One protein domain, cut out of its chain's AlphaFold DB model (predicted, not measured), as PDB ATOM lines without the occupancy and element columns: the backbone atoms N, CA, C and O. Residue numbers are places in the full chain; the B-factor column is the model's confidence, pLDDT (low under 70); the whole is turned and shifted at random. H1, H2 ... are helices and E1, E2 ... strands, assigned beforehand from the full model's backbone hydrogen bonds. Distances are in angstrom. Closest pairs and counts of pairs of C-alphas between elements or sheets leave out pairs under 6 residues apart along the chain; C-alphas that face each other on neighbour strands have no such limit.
ATOM      1  N   LYS A   2      88.612 116.774  97.888       91.38
ATOM      2  CA  LYS A   2      89.761 116.715  98.815       91.38
ATOM      3  C   LYS A   2      90.879 117.726  98.510       91.38
ATOM      4  O   LYS A   2      91.178 118.538  99.362       91.38
ATOM      5  N   ALA A   3      91.421 117.736  97.290       94.50
ATOM      6  CA  ALA A   3      92.498 118.664  96.920       94.50
ATOM      7  C   ALA A   3      92.127 120.148  97.128       94.50
ATOM      8  O   ALA A   3      92.949 120.930  97.587       94.50
ATOM      9  N   MET A   4      90.872 120.522  96.858       96.12
ATOM     10  CA  MET A   4      90.369 121.873  97.121       96.12
ATOM     11  C   MET A   4      90.398 122.204  98.617       96.12
ATOM     12  O   MET A   4      90.821 123.295  98.984       96.12
ATOM     13  N   PHE A   5      89.955 121.279  99.472       97.25
ATOM     14  CA  PHE A   5      89.998 121.469 100.922       97.25
ATOM     15  C   PHE A   5      91.428 121.435 101.470       97.25
ATOM     16  O   PHE A   5      91.741 122.261 102.314       97.25
ATOM     17  N   ASP A   6      92.315 120.600 100.922       96.81
ATOM     18  CA  ASP A   6      93.739 120.585 101.281       96.81
ATOM     19  C   ASP A   6      94.426 121.938 100.977       96.81
ATOM     20  O   ASP A   6      95.348 122.325 101.694       96.81
ATOM     21  N   GLU A   7      94.010 122.654  99.923       97.50
ATOM     22  CA  GLU A   7      94.505 124.008  99.608       97.50
ATOM     23  C   GLU A   7      93.928 125.089 100.534       97.50
ATOM     24  O   GLU A   7      94.585 126.094 100.801       97.50
ATOM     25  N   ILE A   8      92.680 124.927 100.981       98.00
ATOM     26  CA  ILE A   8      92.053 125.854 101.934       98.00
ATOM     27  C   ILE A   8      92.665 125.666 103.321       98.00
ATOM     28  O   ILE A   8      92.964 126.649 103.991       98.00
ATOM     29  N   ASP A   9      92.891 124.418 103.719       98.00
ATOM     30  CA  ASP A   9      93.584 124.056 104.949       98.00
ATOM     31  C   ASP A   9      94.969 124.712 105.018       98.00
ATOM     32  O   ASP A   9      95.239 125.452 105.960       98.00
ATOM     33  N   ASP A  10      95.782 124.589 103.957       97.88
ATOM     34  CA  ASP A  10      97.094 125.251 103.883       97.88
ATOM     35  C   ASP A  10      97.016 126.753 104.140       97.88
ATOM     36  O   ASP A  10      97.835 127.310 104.872       97.88
ATOM     37  N   TYR A  11      96.029 127.407 103.535       98.06
ATOM     38  CA  TYR A  11      95.832 128.837 103.686       98.06
ATOM     39  C   TYR A  11      95.441 129.216 105.121       98.06
ATOM     40  O   TYR A  11      95.959 130.195 105.666       98.06
ATOM     41  N   LEU A  12      94.541 128.453 105.752       98.06
ATOM     42  CA  LEU A  12      94.151 128.691 107.142       98.06
ATOM     43  C   LEU A  12      95.320 128.439 108.097       98.06
ATOM     44  O   LEU A  12      95.531 129.228 109.017       98.06
ATOM     45  N   GLU A  13      96.113 127.396 107.860       97.94
ATOM     46  CA  GLU A  13      97.335 127.107 108.612       97.94
ATOM     47  C   GLU A  13      98.358 128.239 108.503       97.94
ATOM     48  O   GLU A  13      98.875 128.708 109.518       97.94
ATOM     49  N   ASP A  14      98.624 128.727 107.289       98.00
ATOM     50  CA  ASP A  14      99.559 129.833 107.058       98.00
ATOM     51  C   ASP A  14      99.113 131.107 107.787       98.00
ATOM     52  O   ASP A  14      99.933 131.842 108.347       98.00
ATOM     53  N   ARG A  15      97.802 131.369 107.799       97.44
ATOM     54  CA  ARG A  15      97.237 132.604 108.343       97.44
ATOM     55  C   ARG A  15      97.002 132.562 109.852       97.44
ATOM     56  O   ARG A  15      97.194 133.572 110.530       97.44
ATOM     57  N   TYR A  16      96.568 131.423 110.381       96.69
ATOM     58  CA  TYR A  16      96.052 131.296 111.746       96.69
ATOM     59  C   TYR A  16      96.710 130.172 112.560       96.69
ATOM     60  O   TYR A  16      96.539 130.150 113.781       96.69
ATOM     61  N   GLY A  17      97.478 129.269 111.941       94.00
ATOM     62  CA  GLY A  17      97.992 128.034 112.557       94.00
ATOM     63  C   GLY A  17      98.855 128.236 113.807       94.00
ATOM     64  O   GLY A  17      98.931 127.358 114.661       94.00
ATOM     65  N   ASN A  18      99.448 129.423 113.970       94.38
ATOM     66  CA  ASN A  18     100.284 129.773 115.125       94.38
ATOM     67  C   ASN A  18      99.568 130.622 116.191       94.38
ATOM     68  O   ASN A  18     100.188 131.010 117.180       94.38
ATOM     69  N   LEU A  19      98.284 130.953 116.003       95.50
ATOM     70  CA  LEU A  19      97.540 131.796 116.950       95.50
ATOM     71  C   LEU A  19      97.069 131.035 118.190       95.50
ATOM     72  O   LEU A  19      96.840 131.644 119.234       95.50
ATOM     73  N   TYR A  20      96.924 129.717 118.074       96.94
ATOM     74  CA  TYR A  20      96.456 128.851 119.147       96.94
ATOM     75  C   TYR A  20      97.395 127.653 119.292       96.94
ATOM     76  O   TYR A  20      97.898 127.144 118.291       96.94
ATOM     77  N   PRO A  21      97.634 127.173 120.524       96.81
ATOM     78  CA  PRO A  21      98.410 125.963 120.723       96.81
ATOM     79  C   PRO A  21      97.651 124.764 120.158       96.81
ATOM     80  O   PRO A  21      96.433 124.650 120.322       96.81
ATOM     81  N   LEU A  22      98.378 123.836 119.548       97.12
ATOM     82  CA  LEU A  22      97.798 122.582 119.089       97.12
ATOM     83  C   LEU A  22      97.292 121.752 120.270       97.12
ATOM     84  O   LEU A  22      97.857 121.759 121.368       97.12
ATOM     85  N   HIS A  23      96.220 121.002 120.031       97.00
ATOM     86  CA  HIS A  23      95.769 119.968 120.946       97.00
ATOM     87  C   HIS A  23      96.925 118.972 121.197       97.00
ATOM     88  O   HIS A  23      97.585 118.579 120.240       97.00
ATOM     89  N   PRO A  24      97.164 118.493 122.433       95.75
ATOM     90  CA  PRO A  24      98.317 117.633 122.740       95.75
ATOM     91  C   PRO A  24      98.438 116.360 121.885       95.75
ATOM     92  O   PRO A  24      99.537 115.911 121.588       95.75
ATOM     93  N   ASN A  25      97.302 115.785 121.480       94.88
ATOM     94  CA  ASN A  25      97.240 114.602 120.608       94.88
ATOM     95  C   ASN A  25      97.280 114.927 119.100       94.88
ATOM     96  O   ASN A  25      97.024 114.043 118.286       94.88
ATOM     97  N   ARG A  26      97.512 116.186 118.718       96.06
ATOM     98  CA  ARG A  26      97.546 116.631 117.324       96.06
ATOM     99  C   ARG A  26      98.994 116.756 116.870       96.06
ATOM    100  O   ARG A  26      99.808 117.372 117.555       96.06
ATOM    101  N   MET A  27      99.303 116.170 115.719       97.19
ATOM    102  CA  MET A  27     100.630 116.290 115.126       97.19
ATOM    103  C   MET A  27     100.823 117.686 114.510       97.19
ATOM    104  O   MET A  27      99.853 118.262 114.010       97.19
ATOM    105  N   PRO A  28     102.046 118.243 114.524       96.50
ATOM    106  CA  PRO A  28     102.364 119.462 113.785       96.50
ATOM    107  C   PRO A  28     102.083 119.315 112.288       96.50
ATOM    108  O   PRO A  28     102.197 118.219 111.743       96.50
ATOM    109  N   ARG A  29     101.735 120.421 111.624       96.12
ATOM    110  CA  ARG A  29     101.429 120.444 110.187       96.12
ATOM    111  C   ARG A  29     102.517 119.745 109.365       96.12
ATOM    112  O   ARG A  29     103.695 120.064 109.512       96.12
ATOM    113  N   GLY A  30     102.106 118.846 108.471       95.25
ATOM    114  CA  GLY A  30     103.002 118.114 107.570       95.25
ATOM    115  C   GLY A  30     103.659 116.866 108.170       95.25
ATOM    116  O   GLY A  30     104.400 116.181 107.467       95.25
ATOM    117  N   GLU A  31     103.383 116.540 109.433       96.44
ATOM    118  CA  GLU A  31     103.899 115.333 110.093       96.44
ATOM    119  C   GLU A  31     103.020 114.093 109.850       96.44
ATOM    120  O   GLU A  31     103.331 112.998 110.323       96.44
ATOM    121  N   THR A  32     101.913 114.226 109.113       94.38
ATOM    122  CA  THR A  32     101.066 113.096 108.718       94.38
ATOM    123  C   THR A  32     100.819 113.066 107.210       94.38
ATOM    124  O   THR A  32     101.081 114.013 106.475       94.38
ATOM    125  N   SER A  33     100.297 111.942 106.713       91.12
ATOM    126  CA  SER A  33      99.936 111.798 105.299       91.12
ATOM    127  C   SER A  33      98.595 112.450 104.933       91.12
ATOM    128  O   SER A  33      98.214 112.419 103.763       91.12
ATOM    129  N   ASN A  34      97.838 112.965 105.908       91.75
ATOM    130  CA  ASN A  34      96.540 113.595 105.684       91.75
ATOM    131  C   ASN A  34      96.429 114.876 106.510       91.75
ATOM    132  O   ASN A  34      96.446 114.803 107.730       91.75
ATOM    133  N   LYS A  35      96.218 116.021 105.859       93.25
ATOM    134  CA  LYS A  35      96.121 117.329 106.529       93.25
ATOM    135  C   LYS A  35      95.009 117.392 107.570       93.25
ATOM    136  O   LYS A  35      95.188 117.937 108.646       93.25
ATOM    137  N   GLU A  36      93.915 116.661 107.354       92.50
ATOM    138  CA  GLU A  36      92.851 116.508 108.356       92.50
ATOM    139  C   GLU A  36      93.346 115.881 109.679       92.50
ATOM    140  O   GLU A  36      92.640 115.932 110.688       92.50
ATOM    141  N   SER A  37      94.545 115.281 109.705       93.75
ATOM    142  CA  SER A  37      95.185 114.612 110.850       93.75
ATOM    143  C   SER A  37      96.349 115.392 111.484       93.75
ATOM    144  O   SER A  37      96.804 114.991 112.559       93.75
ATOM    145  N   ASP A  38      96.787 116.513 110.905       96.06
ATOM    146  CA  ASP A  38      97.836 117.374 111.462       96.06
ATOM    147  C   ASP A  38      97.489 118.870 111.409       96.06
ATOM    148  O   ASP A  38      96.399 119.247 110.999       96.06
ATOM    149  N   GLY A  39      98.338 119.722 111.982       97.75
ATOM    150  CA  GLY A  39      98.077 121.161 112.035       97.75
ATOM    151  C   GLY A  39      96.934 121.557 112.978       97.75
ATOM    152  O   GLY A  39      96.358 120.736 113.703       97.75
ATOM    153  N   LEU A  40      96.651 122.855 113.020       97.94
ATOM    154  CA  LEU A  40      95.571 123.439 113.803       97.94
ATOM    155  C   LEU A  40      94.200 123.172 113.179       97.94
ATOM    156  O   LEU A  40      93.230 123.051 113.922       97.94
ATOM    157  N   PHE A  41      94.089 123.075 111.863       98.12
ATOM    158  CA  PHE A  41      92.825 122.999 111.152       98.12
ATOM    159  C   PHE A  41      92.487 121.582 110.695       98.12
ATOM    160  O   PHE A  41      93.318 120.686 110.582       98.12
ATOM    161  N   ASN A  42      91.191 121.368 110.517       96.50
ATOM    162  CA  ASN A  42      90.617 120.287 109.742       96.50
ATOM    163  C   ASN A  42      89.434 120.896 108.986       96.50
ATOM    164  O   ASN A  42      88.479 121.371 109.609       96.50
ATOM    165  N   VAL A  43      89.537 120.931 107.659       97.00
ATOM    166  CA  VAL A  43      88.555 121.556 106.774       97.00
ATOM    167  C   VAL A  43      87.971 120.504 105.847       97.00
ATOM    168  O   VAL A  43      88.701 119.753 105.203       97.00
ATOM    169  N   GLY A  44      86.650 120.490 105.711       96.12
ATOM    170  CA  GLY A  44      85.994 119.561 104.806       96.12
ATOM    171  C   GLY A  44      84.542 119.910 104.550       96.12
ATOM    172  O   GLY A  44      84.093 121.041 104.759       96.12
ATOM    173  N   ALA A  45      83.797 118.914 104.077       95.56
ATOM    174  CA  ALA A  45      82.357 119.032 103.987       95.56
ATOM    175  C   ALA A  45      81.640 117.698 104.213       95.56
ATOM    176  O   ALA A  45      82.064 116.653 103.716       95.56
ATOM    177  N   ALA A  46      80.512 117.757 104.918       95.12
ATOM    178  CA  ALA A  46      79.690 116.609 105.272       95.12
ATOM    179  C   ALA A  46      78.363 116.626 104.503       95.12
ATOM    180  O   ALA A  46      77.665 117.638 104.454       95.12
ATOM    181  N   PHE A  47      77.986 115.499 103.894       95.12
ATOM    182  CA  PHE A  47      76.707 115.407 103.188       95.12
ATOM    183  C   PHE A  47      75.523 115.512 104.161       95.12
ATOM    184  O   PHE A  47      75.475 114.825 105.180       95.12
ATOM    185  N   SER A  48      74.523 116.309 103.792       95.44
ATOM    186  CA  SER A  48      73.238 116.421 104.472       95.44
ATOM    187  C   SER A  48      72.096 116.163 103.494       95.44
ATOM    188  O   SER A  48      72.034 116.743 102.407       95.44
ATOM    189  N   ALA A  49      71.136 115.338 103.918       94.62
ATOM    190  CA  ALA A  49      69.903 115.089 103.172       94.62
ATOM    191  C   ALA A  49      68.972 116.318 103.113       94.62
ATOM    192  O   ALA A  49      68.037 116.326 102.316       94.62
ATOM    193  N   GLY A  50      69.225 117.356 103.923       93.75
ATOM    194  CA  GLY A  50      68.496 118.624 103.857       93.75
ATOM    195  C   GLY A  50      67.190 118.686 104.652       93.75
ATOM    196  O   GLY A  50      66.389 119.585 104.422       93.75
ATOM    197  N   TYR A  51      66.945 117.763 105.587       91.88
ATOM    198  CA  TYR A  51      65.775 117.859 106.465       91.88
ATOM    199  C   TYR A  51      65.846 119.136 107.318       91.88
ATOM    200  O   TYR A  51      66.769 119.294 108.111       91.88
ATOM    201  N   GLY A  52      64.875 120.039 107.138       90.25
ATOM    202  CA  GLY A  52      64.828 121.340 107.822       90.25
ATOM    203  C   GLY A  52      65.721 122.430 107.216       90.25
ATOM    204  O   GLY A  52      65.869 123.480 107.826       90.25
ATOM    205  N   SER A  53      66.312 122.183 106.045       93.12
ATOM    206  CA  SER A  53      67.117 123.156 105.300       93.12
ATOM    207  C   SER A  53      66.258 124.013 104.373       93.12
ATOM    208  O   SER A  53      65.326 123.495 103.756       93.12
ATOM    209  N   GLU A  54      66.631 125.281 104.198       95.00
ATOM    210  CA  GLU A  54      66.030 126.156 103.183       95.00
ATOM    211  C   GLU A  54      66.543 125.824 101.769       95.00
ATOM    212  O   GLU A  54      65.806 125.945 100.794       95.00
ATOM    213  N   LEU A  55      67.780 125.327 101.664       95.06
ATOM    214  CA  LEU A  55      68.463 124.989 100.405       95.06
ATOM    215  C   LEU A  55      68.317 123.509  99.999       95.06
ATOM    216  O   LEU A  55      68.695 123.104  98.900       95.06
ATOM    217  N   GLY A  56      67.789 122.670 100.893       94.75
ATOM    218  CA  GLY A  56      67.651 121.231 100.692       94.75
ATOM    219  C   GLY A  56      68.962 120.456 100.872       94.75
ATOM    220  O   GLY A  56      69.775 120.739 101.763       94.75
ATOM    221  N   ARG A  57      69.129 119.386 100.082       95.81
ATOM    222  CA  ARG A  57      70.302 118.498 100.162       95.81
ATOM    223  C   ARG A  57      71.574 119.220  99.717       95.81
ATOM    224  O   ARG A  57      71.539 120.030  98.796       95.81
ATOM    225  N   GLY A  58      72.701 118.876 100.322       96.44
ATOM    226  CA  GLY A  58      73.968 119.546 100.049       96.44
ATOM    227  C   GLY A  58      75.105 119.010 100.893       96.44
ATOM    228  O   GLY A  58      74.923 118.076 101.672       96.44
ATOM    229  N   TYR A  59      76.268 119.629 100.759       96.88
ATOM    230  CA  TYR A  59      77.408 119.389 101.632       96.88
ATOM    231  C   TYR A  59      77.587 120.585 102.563       96.88
ATOM    232  O   TYR A  59      77.775 121.707 102.105       96.88
ATOM    233  N   VAL A  60      77.498 120.359 103.868       97.12
ATOM    234  CA  VAL A  60      77.766 121.371 104.894       97.12
ATOM    235  C   VAL A  60      79.269 121.564 104.994       97.12
ATOM    236  O   VAL A  60      79.981 120.577 105.141       97.12
ATOM    237  N   ILE A  61      79.747 122.803 104.891       97.75
ATOM    238  CA  ILE A  61      81.168 123.126 105.053       97.75
ATOM    239  C   ILE A  61      81.498 123.073 106.543       97.75
ATOM    240  O   ILE A  61      80.838 123.733 107.345       97.75
ATOM    241  N   GLU A  62      82.524 122.307 106.901       96.06
ATOM    242  CA  GLU A  62      82.975 122.143 108.280       96.06
ATOM    243  C   GLU A  62      84.407 122.653 108.427       96.06
ATOM    244  O   GLU A  62      85.287 122.316 107.632       96.06
ATOM    245  N   VAL A  63      84.630 123.465 109.462       96.81
ATOM    246  CA  VAL A  63      85.956 123.932 109.867       96.81
ATOM    247  C   VAL A  63      86.130 123.638 111.343       96.81
ATOM    248  O   VAL A  63      85.398 124.158 112.184       96.81
ATOM    249  N   HIS A  64      87.108 122.804 111.667       96.00
ATOM    250  CA  HIS A  64      87.420 122.439 113.036       96.00
ATOM    251  C   HIS A  64      88.831 122.892 113.405       96.00
ATOM    252  O   HIS A  64      89.780 122.661 112.660       96.00
ATOM    253  N   MET A  65      88.973 123.499 114.585       97.44
ATOM    254  CA  MET A  65      90.267 123.868 115.159       97.44
ATOM    255  C   MET A  65      90.667 122.859 116.239       97.44
ATOM    256  O   MET A  65      90.039 122.760 117.291       97.44
ATOM    257  N   SER A  66      91.743 122.123 115.991       97.12
ATOM    258  CA  SER A  66      92.366 121.145 116.880       97.12
ATOM    259  C   SER A  66      93.150 121.822 118.010       97.12
ATOM    260  O   SER A  66      94.374 121.724 118.078       97.12
ATOM    261  N   THR A  67      92.452 122.494 118.929       97.56
ATOM    262  CA  THR A  67      93.034 123.143 120.116       97.56
ATOM    263  C   THR A  67      92.172 122.930 121.363       97.56
ATOM    264  O   THR A  67      90.961 122.753 121.271       97.56
ATOM    265  N   LEU A  68      92.795 122.944 122.548       97.12
ATOM    266  CA  LEU A  68      92.084 122.994 123.838       97.12
ATOM    267  C   LEU A  68      91.839 124.428 124.323       97.12
ATOM    268  O   LEU A  68      91.130 124.637 125.309       97.12
ATOM    269  N   SER A  69      92.450 125.419 123.674       97.44
ATOM    270  CA  SER A  69      92.243 126.819 124.015       97.44
ATOM    271  C   SER A  69      90.834 127.262 123.643       97.44
ATOM    272  O   SER A  69      90.266 126.838 122.639       97.44
ATOM    273  N   HIS A  70      90.270 128.160 124.449       96.88
ATOM    274  CA  HIS A  70      89.014 128.799 124.095       96.88
ATOM    275  C   HIS A  70      89.219 129.688 122.862       96.88
ATOM    276  O   HIS A  70      89.985 130.651 122.910       96.88
ATOM    277  N   VAL A  71      88.518 129.363 121.777       96.81
ATOM    278  CA  VAL A  71      88.438 130.191 120.572       96.81
ATOM    279  C   VAL A  71      87.141 131.007 120.643       96.81
ATOM    280  O   VAL A  71      86.068 130.394 120.682       96.81
ATOM    281  N   PRO A  72      87.208 132.352 120.660       97.12
ATOM    282  CA  PRO A  72      86.017 133.197 120.659       97.12
ATOM    283  C   PRO A  72      85.142 132.953 119.424       97.12
ATOM    284  O   PRO A  72      85.653 132.750 118.322       97.12
ATOM    285  N   ASP A  73      83.821 133.033 119.583       95.81
ATOM    286  CA  ASP A  73      82.877 132.746 118.492       95.81
ATOM    287  C   ASP A  73      82.981 133.739 117.324       95.81
ATOM    288  O   ASP A  73      82.739 133.372 116.175       95.81
ATOM    289  N   GLU A  74      83.423 134.974 117.584       96.50
ATOM    290  CA  GLU A  74      83.741 135.951 116.536       96.50
ATOM    291  C   GLU A  74      84.867 135.451 115.620       96.50
ATOM    292  O   GLU A  74      84.758 135.539 114.398       96.50
ATOM    293  N   ILE A  75      85.914 134.849 116.194       96.19
ATOM    294  CA  ILE A  75      87.035 134.295 115.426       96.19
ATOM    295  C   ILE A  75      86.575 133.095 114.603       96.19
ATOM    296  O   ILE A  75      86.903 133.013 113.422       96.19
ATOM    297  N   LYS A  76      85.761 132.205 115.187       95.69
ATOM    298  CA  LYS A  76      85.172 131.080 114.442       95.69
ATOM    299  C   LYS A  76      84.339 131.577 113.265       95.69
ATOM    300  O   LYS A  76      84.539 131.120 112.150       95.69
ATOM    301  N   THR A  77      83.491 132.580 113.491       95.81
ATOM    302  CA  THR A  77      82.636 133.167 112.449       95.81
ATOM    303  C   THR A  77      83.460 133.775 111.310       95.81
ATOM    304  O   THR A  77      83.098 133.632 110.141       95.81
ATOM    305  N   ILE A  78      84.572 134.449 111.630       97.12
ATOM    306  CA  ILE A  78      85.501 134.995 110.630       97.12
ATOM    307  C   ILE A  78      86.112 133.862 109.799       97.12
ATOM    308  O   ILE A  78      86.061 133.922 108.572       97.12
ATOM    309  N   ILE A  79      86.631 132.822 110.458       97.62
ATOM    310  CA  ILE A  79      87.263 131.669 109.803       97.62
ATOM    311  C   ILE A  79      86.256 130.913 108.924       97.62
ATOM    312  O   ILE A  79      86.557 130.599 107.775       97.62
ATOM    313  N   GLU A  80      85.047 130.650 109.421       97.50
ATOM    314  CA  GLU A  80      83.979 129.971 108.678       97.50
ATOM    315  C   GLU A  80      83.562 130.762 107.438       97.50
ATOM    316  O   GLU A  80      83.422 130.194 106.355       97.50
ATOM    317  N   LYS A  81      83.383 132.082 107.577       97.75
ATOM    318  CA  LYS A  81      83.032 132.958 106.455       97.75
ATOM    319  C   LYS A  81      84.132 132.969 105.396       97.75
ATOM    320  O   LYS A  81      83.831 132.810 104.217       97.75
ATOM    321  N   GLU A  82      85.382 133.140 105.815       97.88
ATOM    322  CA  GLU A  82      86.534 133.149 104.912       97.88
ATOM    323  C   GLU A  82      86.676 131.804 104.187       97.88
ATOM    324  O   GLU A  82      86.815 131.764 102.967       97.88
ATOM    325  N   THR A  83      86.514 130.695 104.912       98.25
ATOM    326  CA  THR A  83      86.494 129.349 104.326       98.25
ATOM    327  C   THR A  83      85.384 129.230 103.283       98.25
ATOM    328  O   THR A  83      85.638 128.779 102.170       98.25
ATOM    329  N   ALA A  84      84.158 129.659 103.592       98.12
ATOM    330  CA  ALA A  84      83.037 129.583 102.656       98.12
ATOM    331  C   ALA A  84      83.262 130.422 101.386       98.12
ATOM    332  O   ALA A  84      82.907 129.986 100.289       98.12
ATOM    333  N   GLU A  85      83.874 131.602 101.513       98.19
ATOM    334  CA  GLU A  85      84.269 132.439 100.373       98.19
ATOM    335  C   GLU A  85      85.315 131.732  99.501       98.19
ATOM    336  O   GLU A  85      85.128 131.629  98.287       98.19
ATOM    337  N   MET A  86      86.340 131.132 100.109       98.12
ATOM    338  CA  MET A  86      87.345 130.354  99.380       98.12
ATOM    339  C   MET A  86      86.760 129.114  98.700       98.12
ATOM    340  O   MET A  86      87.105 128.821  97.555       98.12
ATOM    341  N   VAL A  87      85.860 128.384  99.371       97.94
ATOM    342  CA  VAL A  87      85.154 127.244  98.767       97.94
ATOM    343  C   VAL A  87      84.353 127.722  97.560       97.94
ATOM    344  O   VAL A  87      84.427 127.097  96.506       97.94
ATOM    345  N   ARG A  88      83.641 128.852  97.661       97.25
ATOM    346  CA  ARG A  88      82.865 129.418  96.547       97.25
ATOM    347  C   ARG A  88      83.737 129.730  95.332       97.25
ATOM    348  O   ARG A  88      83.332 129.463  94.203       97.25
ATOM    349  N   GLU A  89      84.914 130.305  95.549       97.12
ATOM    350  CA  GLU A  89      85.852 130.627  94.472       97.12
ATOM    351  C   GLU A  89      86.465 129.367  93.862       97.12
ATOM    352  O   GLU A  89      86.453 129.192  92.642       97.12
ATOM    353  N   LYS A  90      86.955 128.450  94.703       96.12
ATOM    354  CA  LYS A  90      87.627 127.235  94.242       96.12
ATOM    355  C   LYS A  90      86.667 126.227  93.615       96.12
ATOM    356  O   LYS A  90      87.073 125.541  92.682       96.12
ATOM    357  N   LEU A  91      85.402 126.157  94.031       94.81
ATOM    358  CA  LEU A  91      84.418 125.272  93.396       94.81
ATOM    359  C   LEU A  91      84.303 125.536  91.893       94.81
ATOM    360  O   LEU A  91      84.293 124.584  91.120       94.81
ATOM    361  N   LYS A  92      84.331 126.806  91.472       93.19
ATOM    362  CA  LYS A  92      84.290 127.193  90.051       93.19
ATOM    363  C   LYS A  92      85.513 126.720  89.264       93.19
ATOM    364  O   LYS A  92      85.425 126.511  88.063       93.19
ATOM    365  N   VAL A  93      86.654 126.567  89.937       94.44
ATOM    366  CA  VAL A  93      87.914 126.108  89.333       94.44
ATOM    367  C   VAL A  93      87.978 124.583  89.285       94.44
ATOM    368  O   VAL A  93      88.374 124.012  88.274       94.44
ATOM    369  N   PHE A  94      87.584 123.914  90.370       92.94
ATOM    370  CA  PHE A  94      87.660 122.457  90.499       92.94
ATOM    371  C   PHE A  94      86.490 121.722  89.832       92.94
ATOM    372  O   PHE A  94      86.629 120.549  89.485       92.94
ATOM    373  N   PHE A  95      85.345 122.385  89.670       91.62
ATOM    374  CA  PHE A  95      84.120 121.824  89.096       91.62
ATOM    375  C   PHE A  95      83.467 122.809  88.108       91.62
ATOM    376  O   PHE A  95      82.312 123.181  88.301       91.62
ATOM    377  N   PRO A  96      84.179 123.238  87.050       91.44
ATOM    378  CA  PRO A  96      83.698 124.282  86.139       91.44
ATOM    379  C   PRO A  96      82.418 123.895  85.387       91.44
ATOM    380  O   PRO A  96      81.623 124.763  85.041       91.44
ATOM    381  N   ASP A  97      82.204 122.597  85.162       90.88
ATOM    382  CA  ASP A  97      81.054 122.068  84.423       90.88
ATOM    383  C   ASP A  97      79.863 121.714  85.329       90.88
ATOM    384  O   ASP A  97      78.911 121.078  84.876       90.88
ATOM    385  N   ARG A  98      79.922 122.063  86.621       88.44
ATOM    386  CA  ARG A  98      78.850 121.789  87.582       88.44
ATOM    387  C   ARG A  98      78.274 123.085  88.116       88.44
ATOM    388  O   ARG A  98      79.007 123.976  88.536       88.44
ATOM    389  N   ASP A  99      76.951 123.133  88.168       92.62
ATOM    390  CA  ASP A  99      76.222 124.231  88.789       92.62
ATOM    391  C   ASP A  99      76.216 124.034  90.312       92.62
ATOM    392  O   ASP A  99      75.311 123.416  90.875       92.62
ATOM    393  N   LEU A 100      77.316 124.432  90.958       94.69
ATOM    394  CA  LEU A 100      77.515 124.341  92.404       94.69
ATOM    395  C   LEU A 100      77.628 125.735  93.012       94.69
ATOM    396  O   LEU A 100      78.470 126.541  92.610       94.69
ATOM    397  N   GLU A 101      76.843 125.972  94.056       96.44
ATOM    398  CA  GLU A 101      76.808 127.238  94.781       96.44
ATOM    399  C   GLU A 101      77.125 127.038  96.261       96.44
ATOM    400  O   GLU A 101      76.942 125.952  96.812       96.44
ATOM    401  N   VAL A 102      77.632 128.099  96.895       97.88
ATOM    402  CA  VAL A 102      77.875 128.151  98.342       97.88
ATOM    403  C   VAL A 102      77.039 129.264  98.930       97.88
ATOM    404  O   VAL A 102      77.330 130.448  98.710       97.88
ATOM    405  N   GLU A 103      76.066 128.885  99.740       97.50
ATOM    406  CA  GLU A 103      75.163 129.806 100.415       97.50
ATOM    407  C   GLU A 103      75.063 129.489 101.905       97.50
ATOM    408  O   GLU A 103      75.475 128.427 102.382       97.50
ATOM    409  N   LYS A 104      74.566 130.462 102.667       96.69
ATOM    410  CA  LYS A 104      74.324 130.294 104.096       96.69
ATOM    411  C   LYS A 104      72.943 129.670 104.291       96.69
ATOM    412  O   LYS A 104      71.970 130.181 103.757       96.69
ATOM    413  N   ASP A 105      72.870 128.604 105.078       95.25
ATOM    414  CA  ASP A 105      71.645 127.868 105.403       95.25
ATOM    415  C   ASP A 105      71.465 127.873 106.924       95.25
ATOM    416  O   ASP A 105      72.096 127.108 107.658       95.25
ATOM    417  N   GLY A 106      70.689 128.832 107.428       92.81
ATOM    418  CA  GLY A 106      70.640 129.133 108.858       92.81
ATOM    419  C   GLY A 106      71.989 129.640 109.386       92.81
ATOM    420  O   GLY A 106      72.429 130.742 109.052       92.81
ATOM    421  N   HIS A 107      72.646 128.858 110.246       91.44
ATOM    422  CA  HIS A 107      73.927 129.226 110.868       91.44
ATOM    423  C   HIS A 107      75.156 128.628 110.178       91.44
ATOM    424  O   HIS A 107      76.267 129.020 110.510       91.44
ATOM    425  N   ILE A 108      74.965 127.726 109.218       94.19
ATOM    426  CA  ILE A 108      76.045 127.014 108.530       94.19
ATOM    427  C   ILE A 108      76.183 127.492 107.084       94.19
ATOM    428  O   ILE A 108      75.258 128.077 106.522       94.19
ATOM    429  N   TYR A 109      77.323 127.204 106.460       97.81
ATOM    430  CA  TYR A 109      77.485 127.334 105.013       97.81
ATOM    431  C   TYR A 109      77.308 125.978 104.338       97.81
ATOM    432  O   TYR A 109      77.774 124.950 104.836       97.81
ATOM    433  N   LYS A 110      76.629 125.975 103.195       97.62
ATOM    434  CA  LYS A 110      76.280 124.769 102.454       97.62
ATOM    435  C   LYS A 110      76.629 124.917 100.983       97.62
ATOM    436  O   LYS A 110      76.321 125.926 100.359       97.62
ATOM    437  N   ILE A 111      77.222 123.859 100.440       97.50
ATOM    438  CA  ILE A 111      77.373 123.619  99.010       97.50
ATOM    439  C   ILE A 111      76.107 122.910  98.510       97.50
ATOM    440  O   ILE A 111      75.780 121.827  99.004       97.50
ATOM    441  N   HIS A 112      75.405 123.483  97.537       96.25
ATOM    442  CA  HIS A 112      74.203 122.898  96.920       96.25
ATOM    443  C   HIS A 112      74.223 123.065  95.391       96.25
ATOM    444  O   HIS A 112      75.164 123.633  94.843       96.25
ATOM    445  N   GLY A 113      73.211 122.519  94.704       94.25
ATOM    446  CA  GLY A 113      73.109 122.518  93.238       94.25
ATOM    447  C   GLY A 113      73.262 121.117  92.631       94.25
ATOM    448  O   GLY A 113      72.656 120.152  93.117       94.25
ATOM    449  N   ASP A 114      74.061 120.986  91.569       93.00
ATOM    450  CA  ASP A 114      74.339 119.712  90.896       93.00
ATOM    451  C   ASP A 114      75.330 118.835  91.682       93.00
ATOM    452  O   ASP A 114      76.543 118.810  91.459       93.00
TER     453      ASP A 114
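AT A GLANCE: This is residues 2 to 114 of the 120 residues of an uncharacterized protein of Spirochaeta isovalerica (UniProt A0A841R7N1). A strongly twisted sheet of four strands has two helices, H1 and H2, over one face, while no named helix covers its other face. H1 packs on E1 at one edge and H2, the longest helix, runs slantwise behind E2, E4 and E3; the long link of residues 17 to 40 loops round the end of the domain where E1 begins. The printed part has 113 residues, with two named helices and four named strands in the order H1 E1 E2 H2 E3 E4, of mixed class. The sheet order is E1 - E2 - E4 - E3, all antiparallel. The whole is compact, with a radius of gyration of the C-alphas of 14.5 A and spans of 39 by 28 by 21 A.

IN THESE COORDINATES: In the sheet, E1 is residues 41 to 48, 21.7 A long, and E2 is residues 58 to 65, 22.6 A long. E4 is residues 108 to 113, 16.2 A, and E3 is residues 100 to 105, 14.7 A. H2 is residues 73 to 94, 30.2 A long, with a kink of 25 degrees near residue 88. H1 is residues 2 to 16, 20.5 A long, from C-alpha 2 at (89.761, 116.715, 98.815). E4 ends with C-alpha 113 at (73.109, 122.518, 93.238).

HOW THE PARTS SIT: E1 and E2 form a hairpin, with N 44 and O 62 at 3.0 A and N 60 and O 46 at 2.8 A, within hydrogen-bond range. E2 and E4 are antiparallel neighbours at 147 degrees, with N 59 and O 111 at 2.9 A. E3 and E4 form the second hairpin, with N 103 and O 110 at 3.0 A. The edge strands E1 and E3 are apart. H2 is on the sheet at a height of 7.0 A and only just over E2 and E4, with 3 of its C-alphas falling on each. On the local plane it stands at 44 degrees to E2, slantwise to the strands. The closest C-alphas of H2 and E3 are those of Arg 88 and Val 102, 5.5 A apart. E2, H2 and E3 form a split strand-helix-strand unit, two strands running the same way with E4 between them, and its crossover is right-handed. H1 is on the same face as H2, in two layers of helices and sheet, over E1 at a height of 7.7 A; its closest C-alphas to E1 are those of Phe 5 and Gly 44, 5.9 A. H1 and H2 touch at Met 4 and Lys 90, their closest C-alphas, 6.7 A apart, at a steep tilt of 38 degrees, opposite ways. Each O i to N i+4 pair is within hydrogen-bond range in H1, and 16 of 18 are in H2.

THE WHOLE: The C-alphas farthest apart, of Pro 24 and Asp 97, are separated by 42.3 A. The printed part has no cut. The link from H1 to E1, 24 residues, is long. The mean pLDDT of the printed part is 95.8, and no printed residue is under 70.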